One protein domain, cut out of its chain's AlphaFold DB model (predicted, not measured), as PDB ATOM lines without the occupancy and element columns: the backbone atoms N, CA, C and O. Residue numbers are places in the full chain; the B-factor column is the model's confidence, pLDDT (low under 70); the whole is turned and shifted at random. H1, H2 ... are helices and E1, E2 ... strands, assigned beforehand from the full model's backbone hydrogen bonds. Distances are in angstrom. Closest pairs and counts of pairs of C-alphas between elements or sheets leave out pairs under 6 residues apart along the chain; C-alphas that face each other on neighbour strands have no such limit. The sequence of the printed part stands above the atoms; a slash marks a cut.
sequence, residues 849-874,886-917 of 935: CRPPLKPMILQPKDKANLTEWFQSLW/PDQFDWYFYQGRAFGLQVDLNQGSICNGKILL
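This is residues 849 to 874 and 886 to 917 of the 935 residues of an uncharacterized protein of Larimichthys crocea (UniProt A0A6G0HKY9). Starting from the first printed residue, you meet a strand-like stretch, then one helix, H1, then a small two-strand hairpin, E1 and E2, widened on both edges by short pairings: residues 854 to 855 beside E1 and residues 915 to 916 beside E2. H1 lies off to one side, apart from E2, while the tail after E2 makes a long loop whose residues 906 to 911 stick out before it folds back to E2. The printed part has 58 residues with one named helix and two named strands, in the order H1, E1, E2; the sheet, E1 - E2, is antiparallel. The class is mixed, helices and strands, with under half of the residues in named elements. The whole is flat, 34 by 31 by 14 A, and only just loose, close to compact, with a radius of gyration of the C-alphas of 12.5 A.

Look first at residues 854 to 855, which pair antiparallel with residues 892 to 893 of E1, the strand of residues 890 to 894. Next comes H1, residues 860 to 873, where every O i to N i+4 pair is within hydrogen-bond range. E2, residues 897 to 901, is apart from H1. E1 and E2 form a hairpin with a tight link of 2 residues, antiparallel at 150 degrees between their directions. Check N 890 and O 901, 2.9 A apart, and N 892 and O 899, 3.0 A apart, both within hydrogen-bond range. The C-alphas of 891 and 900 face each other at 4.5 A. Further on, residues 915 to 916 pair antiparallel with residues 900 to 901 of E2.

Find C-alpha 860 at (73.805, 26.293, 132.845); from there H1 runs 19.7 A to C-alpha 873. E1 begins at C-alpha 890, (69.149, 20.725, 146.100), and is 13.1 A long. E2 is 13.3 A long and ends at C-alpha 901, (69.980, 23.133, 150.441).

The two C-alphas farthest apart are those of Lys 861 and Gly 908, 34.1 A. Residues 875 to 885 are cut out, in the link from H1 to E1; C-alphas 874 and 886 are 12.1 A apart across the cut. The one link that is printed whole, E1 to E2, is tight, and residues 902 to 917, 16 residues, hold no named element. The mean pLDDT of the printed part is 79.2, with residues 849 to 851 and 905 to 917 under 70.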
ATOM      1  N   CYS A 849      58.664  25.533 156.569       60.03
ATOM      2  CA  CYS A 849      57.580  24.588 156.872       60.03
ATOM      3  C   CYS A 849      56.240  24.911 156.167       60.03
ATOM      4  O   CYS A 849      55.193  24.380 156.545       60.03
ATOM      5  N   ARG A 850      56.238  25.827 155.190       60.03
ATOM      6  CA  ARG A 850      55.053  26.249 154.413       60.03
ATOM      7  C   ARG A 850      54.918  25.421 153.108       60.03
ATOM      8  O   ARG A 850      55.652  24.447 152.963       60.03
ATOM      9  N   PRO A 851      53.918  25.664 152.220       56.31
ATOM     10  CA  PRO A 851      53.586  24.749 151.116       56.31
ATOM     11  C   PRO A 851      54.789  24.322 150.263       56.31
ATOM     12  O   PRO A 851      55.701  25.130 150.085       56.31
ATOM     13  N   PRO A 852      54.785  23.078 149.736       72.81
ATOM     14  CA  PRO A 852      55.984  22.374 149.296       72.81
ATOM     15  C   PRO A 852      56.848  23.218 148.365       72.81
ATOM     16  O   PRO A 852      56.401  23.679 147.311       72.81
ATOM     17  N   LEU A 853      58.091  23.401 148.803       85.25
ATOM     18  CA  LEU A 853      59.125  24.175 148.136       85.25
ATOM     19  C   LEU A 853      59.283  23.642 146.710       85.25
ATOM     20  O   LEU A 853      59.516  22.450 146.509       85.25
ATOM     21  N   LYS A 854      59.095  24.503 145.704       89.81
ATOM     22  CA  LYS A 854      59.107  24.054 144.310       89.81
ATOM     23  C   LYS A 854      60.555  23.718 143.927       89.81
ATOM     24  O   LYS A 854      61.365  24.644 143.948       89.81
ATOM     25  N   PRO A 855      60.894  22.469 143.556       92.50
ATOM     26  CA  PRO A 855      62.239  22.151 143.091       92.50
ATOM     27  C   PRO A 855      62.549  22.938 141.815       92.50
ATOM     28  O   PRO A 855      61.668  23.185 140.981       92.50
ATOM     29  N   MET A 856      63.801  23.356 141.686       92.94
ATOM     30  CA  MET A 856      64.294  24.210 140.617       92.94
ATOM     31  C   MET A 856      65.574  23.608 140.042       92.94
ATOM     32  O   MET A 856      66.473  23.230 140.780       92.94
ATOM     33  N   ILE A 857      65.670  23.554 138.717       94.06
ATOM     34  CA  ILE A 857      66.910  23.204 138.023       94.06
ATOM     35  C   ILE A 857      67.559  24.528 137.608       94.06
ATOM     36  O   ILE A 857      66.923  25.315 136.902       94.06
ATOM     37  N   LEU A 858      68.788  24.786 138.068       94.25
ATOM     38  CA  LEU A 858      69.575  25.951 137.641       94.25
ATOM     39  C   LEU A 858      69.780  25.928 136.122       94.25
ATOM     40  O   LEU A 858      70.018  24.864 135.545       94.25
ATOM     41  N   GLN A 859      69.754  27.090 135.463       95.12
ATOM     42  CA  GLN A 859      70.240  27.151 134.085       95.12
ATOM     43  C   GLN A 859      71.764  26.943 134.066       95.12
ATOM     44  O   GLN A 859      72.442  27.318 135.025       95.12
ATOM     45  N   PRO A 860      72.351  26.431 132.966       95.50
ATOM     46  CA  PRO A 860      73.805  26.293 132.845       95.50
ATOM     47  C   PRO A 860      74.574  27.604 133.078       95.50
ATOM     48  O   PRO A 860      75.694  27.572 133.576       95.50
ATOM     49  N   LYS A 861      73.955  28.753 132.763       95.00
ATOM     50  CA  LYS A 861      74.496  30.095 133.033       95.00
ATOM     51  C   LYS A 861      74.507  30.416 134.528       95.00
ATOM     52  O   LYS A 861      75.558  30.732 135.069       95.00
ATOM     53  N   ASP A 862      73.364  30.275 135.199       93.88
ATOM     54  CA  ASP A 862      73.233  30.527 136.643       93.88
ATOM     55  C   ASP A 862      74.172  29.623 137.442       93.88
ATOM     56  O   ASP A 862      74.810  30.070 138.388       93.88
ATOM     57  N   LYS A 863      74.295  28.359 137.017       94.62
ATOM     58  CA  LYS A 863      75.244  27.393 137.569       94.62
ATOM     59  C   LYS A 863      76.692  27.863 137.415       94.62
ATOM     60  O   LYS A 863      77.414  27.825 138.399       94.62
ATOM     61  N   ALA A 864      77.113  28.321 136.234       94.19
ATOM     62  CA  ALA A 864      78.472  28.835 136.035       94.19
ATOM     63  C   ALA A 864      78.758  30.056 136.931       94.19
ATOM     64  O   ALA A 864      79.755  30.063 137.651       94.19
ATOM     65  N   ASN A 865      77.834  31.021 136.971       94.81
ATOM     66  CA  ASN A 865      77.933  32.206 137.829       94.81
ATOM     67  C   ASN A 865      77.988  31.832 139.325       94.81
ATOM     68  O   ASN A 865      78.724  32.440 140.098       94.81
ATOM     69  N   LEU A 866      77.210  30.828 139.750       93.69
ATOM     70  CA  LEU A 866      77.234  30.322 141.124       93.69
ATOM     71  C   LEU A 866      78.521  29.552 141.437       93.69
ATOM     72  O   LEU A 866      78.988  29.653 142.565       93.69
ATOM     73  N   THR A 867      79.128  28.841 140.479       93.12
ATOM     74  CA  THR A 867      80.452  28.223 140.668       93.12
ATOM     75  C   THR A 867      81.522  29.291 140.888       93.12
ATOM     76  O   THR A 867      82.243  29.207 141.873       93.12
ATOM     77  N   GLU A 868      81.584  30.330 140.048       94.25
ATOM     78  CA  GLU A 868      82.524  31.454 140.217       94.25
ATOM     79  C   GLU A 868      82.322  32.165 141.569       94.25
ATOM     80  O   GLU A 868      83.279  32.464 142.291       94.25
ATOM     81  N   TRP A 869      81.065  32.371 141.976       93.50
ATOM     82  CA  TRP A 869      80.736  32.966 143.271       93.50
ATOM     83  C   TRP A 869      81.083  32.051 144.457       93.50
ATOM     84  O   TRP A 869      81.549  32.533 145.488       93.50
ATOM     85  N   PHE A 870      80.915  30.732 144.321       92.56
ATOM     86  CA  PHE A 870      81.292  29.760 145.352       92.56
ATOM     87  C   PHE A 870      82.815  29.621 145.462       92.56
ATOM     88  O   PHE A 870      83.327  29.614 146.577       92.56
ATOM     89  N   GLN A 871      83.543  29.613 144.343       91.12
ATOM     90  CA  GLN A 871      85.007  29.710 144.317       91.12
ATOM     91  C   GLN A 871      85.486  31.003 144.992       91.12
ATOM     92  O   GLN A 871      86.439  30.971 145.764       91.12
ATOM     93  N   SER A 872      84.796  32.127 144.776       89.62
ATOM     94  CA  SER A 872      85.119  33.416 145.408       89.62
ATOM     95  C   SER A 872      84.844  33.450 146.920       89.62
ATOM     96  O   SER A 872      85.607  34.054 147.668       89.62
ATOM     97  N   LEU A 873      83.762  32.817 147.395       87.12
ATOM     98  CA  LEU A 873      83.393  32.783 148.821       87.12
ATOM     99  C   LEU A 873      84.122  31.695 149.622       87.12
ATOM    100  O   LEU A 873      84.400  31.879 150.808       87.12
ATOM    101  N   TRP A 874      84.416  30.566 148.985       83.12
ATOM    102  CA  TRP A 874      85.108  29.412 149.557       83.12
ATOM    103  C   TRP A 874      86.404  29.125 148.797       83.12
ATOM    104  O   TRP A 874      86.726  27.974 148.510       83.12
ATOM    105  N   PRO A 886      77.866  24.159 142.832       93.62
ATOM    106  CA  PRO A 886      76.407  24.294 142.907       93.62
ATOM    107  C   PRO A 886      75.630  22.979 142.761       93.62
ATOM    108  O   PRO A 886      74.482  22.917 143.190       93.62
ATOM    109  N   ASP A 887      76.239  21.925 142.208       92.81
ATOM    110  CA  ASP A 887      75.634  20.587 142.105       92.81
ATOM    111  C   ASP A 887      75.496  19.865 143.458       92.81
ATOM    112  O   ASP A 887      74.794  18.863 143.547       92.81
ATOM    113  N   GLN A 888      76.148  20.358 144.517       92.06
ATOM    114  CA  GLN A 888      76.085  19.779 145.867       92.06
ATOM    115  C   GLN A 888      74.851  20.235 146.669       92.06
ATOM    116  O   GLN A 888      74.724  19.906 147.851       92.06
ATOM    117  N   PHE A 889      73.965  21.020 146.050       93.44
ATOM    118  CA  PHE A 889      72.796  21.628 146.676       93.44
ATOM    119  C   PHE A 889      71.530  21.229 145.917       93.44
ATOM    120  O   PHE A 889      71.448  21.403 144.700       93.44
ATOM    121  N   ASP A 890      70.504  20.787 146.640       93.44
ATOM    122  CA  ASP A 890      69.149  20.725 146.100       93.44
ATOM    123  C   ASP A 890      68.616  22.158 145.965       93.44
ATOM    124  O   ASP A 890      68.491  22.889 146.955       93.44
ATOM    125  N   TRP A 891      68.317  22.582 144.735       94.31
ATOM    126  CA  TRP A 891      67.839  23.934 144.454       94.31
ATOM    127  C   TRP A 891      66.316  24.012 144.433       94.31
ATOM    128  O   TRP A 891      65.614  23.182 143.849       94.31
ATOM    129  N   TYR A 892      65.795  25.074 145.039       94.06
ATOM    130  CA  TYR A 892      64.366  25.315 145.189       94.06
ATOM    131  C   TYR A 892      64.013  26.778 144.907       94.06
ATOM    132  O   TYR A 892      64.855  27.674 144.980       94.06
ATOM    133  N   PHE A 893      62.737  27.023 144.611       91.69
ATOM    134  CA  PHE A 893      62.182  28.343 144.328       91.69
ATOM    135  C   PHE A 893      61.047  28.688 145.300       91.69
ATOM    136  O   PHE A 893      60.024  27.998 145.355       91.69
ATOM    137  N   TYR A 894      61.200  29.787 146.043       89.19
ATOM    138  CA  TYR A 894      60.218  30.282 147.013       89.19
ATOM    139  C   TYR A 894      60.109  31.809 146.942       89.19
ATOM    140  O   TYR A 894      61.111  32.514 146.925       89.19
ATOM    141  N   GLN A 895      58.880  32.332 146.869       88.88
ATOM    142  CA  GLN A 895      58.575  33.776 146.831       88.88
ATOM    143  C   GLN A 895      59.418  34.614 145.836       88.88
ATOM    144  O   GLN A 895      59.776  35.754 146.125       88.88
ATOM    145  N   GLY A 896      59.730  34.072 144.651       88.88
ATOM    146  CA  GLY A 896      60.520  34.790 143.639       88.88
ATOM    147  C   GLY A 896      62.037  34.726 143.841       88.88
ATOM    148  O   GLY A 896      62.749  35.540 143.261       88.88
ATOM    149  N   ARG A 897      62.525  33.807 144.683       89.19
ATOM    150  CA  ARG A 897      63.938  33.640 145.046       89.19
ATOM    151  C   ARG A 897      64.363  32.184 144.895       89.19
ATOM    152  O   ARG A 897      63.596  31.281 145.240       89.19
ATOM    153  N   ALA A 898      65.589  31.979 144.428       90.50
ATOM    154  CA  ALA A 898      66.282  30.702 144.522       90.50
ATOM    155  C   ALA A 898      66.859  30.496 145.935       90.50
ATOM    156  O   ALA A 898      67.102  31.457 146.666       90.50
ATOM    157  N   PHE A 899      67.080  29.240 146.316       91.44
ATOM    158  CA  PHE A 899      67.904  28.857 147.464       91.44
ATOM    159  C   PHE A 899      68.407  27.421 147.289       91.44
ATOM    160  O   PHE A 899      67.703  26.590 146.711       91.44
ATOM    161  N   GLY A 900      69.621  27.158 147.771       92.94
ATOM    162  CA  GLY A 900      70.256  25.844 147.750       92.94
ATOM    163  C   GLY A 900      70.272  25.221 149.143       92.94
ATOM    164  O   GLY A 900      70.622  25.882 150.126       92.94
ATOM    165  N   LEU A 901      69.911  23.943 149.228       89.25
ATOM    166  CA  LEU A 901      69.980  23.133 150.441       89.25
ATOM    167  C   LEU A 901      71.022  22.024 150.256       89.25
ATOM    168  O   LEU A 901      70.801  21.099 149.480       89.25
ATOM    169  N   GLN A 902      72.138  22.093 150.982       87.00
ATOM    170  CA  GLN A 902      73.104  20.995 151.061       87.00
ATOM    171  C   GLN A 902      72.817  20.166 152.315       87.00
ATOM    172  O   GLN A 902      72.968  20.648 153.441       87.00
ATOM    173  N   VAL A 903      72.398  18.914 152.117       79.00
ATOM    174  CA  VAL A 903      72.201  17.937 153.195       79.00
ATOM    175  C   VAL A 903      73.457  17.078 153.307       79.00
ATOM    176  O   VAL A 903      73.609  16.080 152.606       79.00
ATOM    177  N   ASP A 904      74.378  17.473 154.186       75.50
ATOM    178  CA  ASP A 904      75.549  16.653 154.500       75.50
ATOM    179  C   ASP A 904      75.139  15.481 155.407       75.50
ATOM    180  O   ASP A 904      74.965  15.635 156.615       75.50
ATOM    181  N   LEU A 905      74.962  14.306 154.799       60.09
ATOM    182  CA  LEU A 905      74.628  13.057 155.492       60.09
ATOM    183  C   LEU A 905      75.834  12.404 156.193       60.09
ATOM    184  O   LEU A 905      75.649  11.430 156.921       60.09
ATOM    185  N   ASN A 906      77.055  12.905 155.973       60.97
ATOM    186  CA  ASN A 906      78.290  12.343 156.527       60.97
ATOM    187  C   ASN A 906      78.746  13.080 157.798       60.97
ATOM    188  O   ASN A 906      79.449  12.504 158.630       60.97
ATOM    189  N   GLN A 907      78.324  14.332 157.996       54.78
ATOM    190  CA  GLN A 907      78.470  15.013 159.282       54.78
ATOM    191  C   GLN A 907      77.512  14.416 160.323       54.78
ATOM    192  O   GLN A 907      76.322  14.714 160.343       54.78
ATOM    193  N   GLY A 908      78.056  13.658 161.281       37.19
ATOM    194  CA  GLY A 908      77.327  13.117 162.442       37.19
ATOM    195  C   GLY A 908      76.777  14.159 163.438       37.19
ATOM    196  O   GLY A 908      76.446  13.806 164.567       37.19
ATOM    197  N   SER A 909      76.689  15.434 163.045       38.41
ATOM    198  CA  SER A 909      76.044  16.515 163.793       38.41
ATOM    199  C   SER A 909      74.689  16.824 163.159       38.41
ATOM    200  O   SER A 909      74.614  17.387 162.068       38.41
ATOM    201  N   ILE A 910      73.614  16.499 163.879       35.47
ATOM    202  CA  ILE A 910      72.211  16.511 163.410       35.47
ATOM    203  C   ILE A 910      71.708  17.923 162.998       35.47
ATOM    204  O   ILE A 910      70.608  18.062 162.469       35.47
ATOM    205  N   CYS A 911      72.510  18.978 163.192       32.06
ATOM    206  CA  CYS A 911      72.104  20.380 163.025       32.06
ATOM    207  C   CYS A 911      72.908  21.203 161.991       32.06
ATOM    208  O   CYS A 911      72.548  22.354 161.754       32.06
ATOM    209  N   ASN A 912      73.965  20.669 161.361       36.09
ATOM    210  CA  ASN A 912      74.928  21.473 160.574       36.09
ATOM    211  C   ASN A 912      74.672  21.527 159.048       36.09
ATOM    212  O   ASN A 912      75.607  21.598 158.247       36.09
ATOM    213  N   GLY A 913      73.406  21.551 158.619       40.56
ATOM    214  CA  GLY A 913      73.058  21.783 157.211       40.56
ATOM    215  C   GLY A 913      73.346  23.227 156.773       40.56
ATOM    216  O   GLY A 913      72.720  24.164 157.271       40.56
ATOM    217  N   LYS A 914      74.266  23.428 155.819       51.28
ATOM    218  CA  LYS A 914      74.563  24.755 155.249       51.28
ATOM    219  C   LYS A 914      73.455  25.176 154.273       51.28
ATOM    220  O   LYS A 914      73.423  24.738 153.124       51.28
ATOM    221  N   ILE A 915      72.555  26.051 154.722       52.50
ATOM    222  CA  ILE A 915      71.532  26.674 153.865       52.50
ATOM    223  C   ILE A 915      72.162  27.852 153.115       52.50
ATOM    224  O   ILE A 915      72.621  28.809 153.739       52.50
ATOM    225  N   LEU A 916      72.158  27.805 151.780       54.66
ATOM    226  CA  LEU A 916      72.846  28.779 150.931       54.66
ATOM    227  C   LEU A 916      71.821  29.617 150.146       54.66
ATOM    228  O   LEU A 916      71.224  29.188 149.155       54.66
ATOM    229  N   LEU A 917      71.564  30.828 150.645       50.91
ATOM    230  CA  LEU A 917      70.440  31.673 150.227       50.91
ATOM    231  C   LEU A 917      70.786  32.549 149.001       50.91
ATOM    232  O   LEU A 917      70.922  33.768 149.102       50.91
TER     233      LEU A 917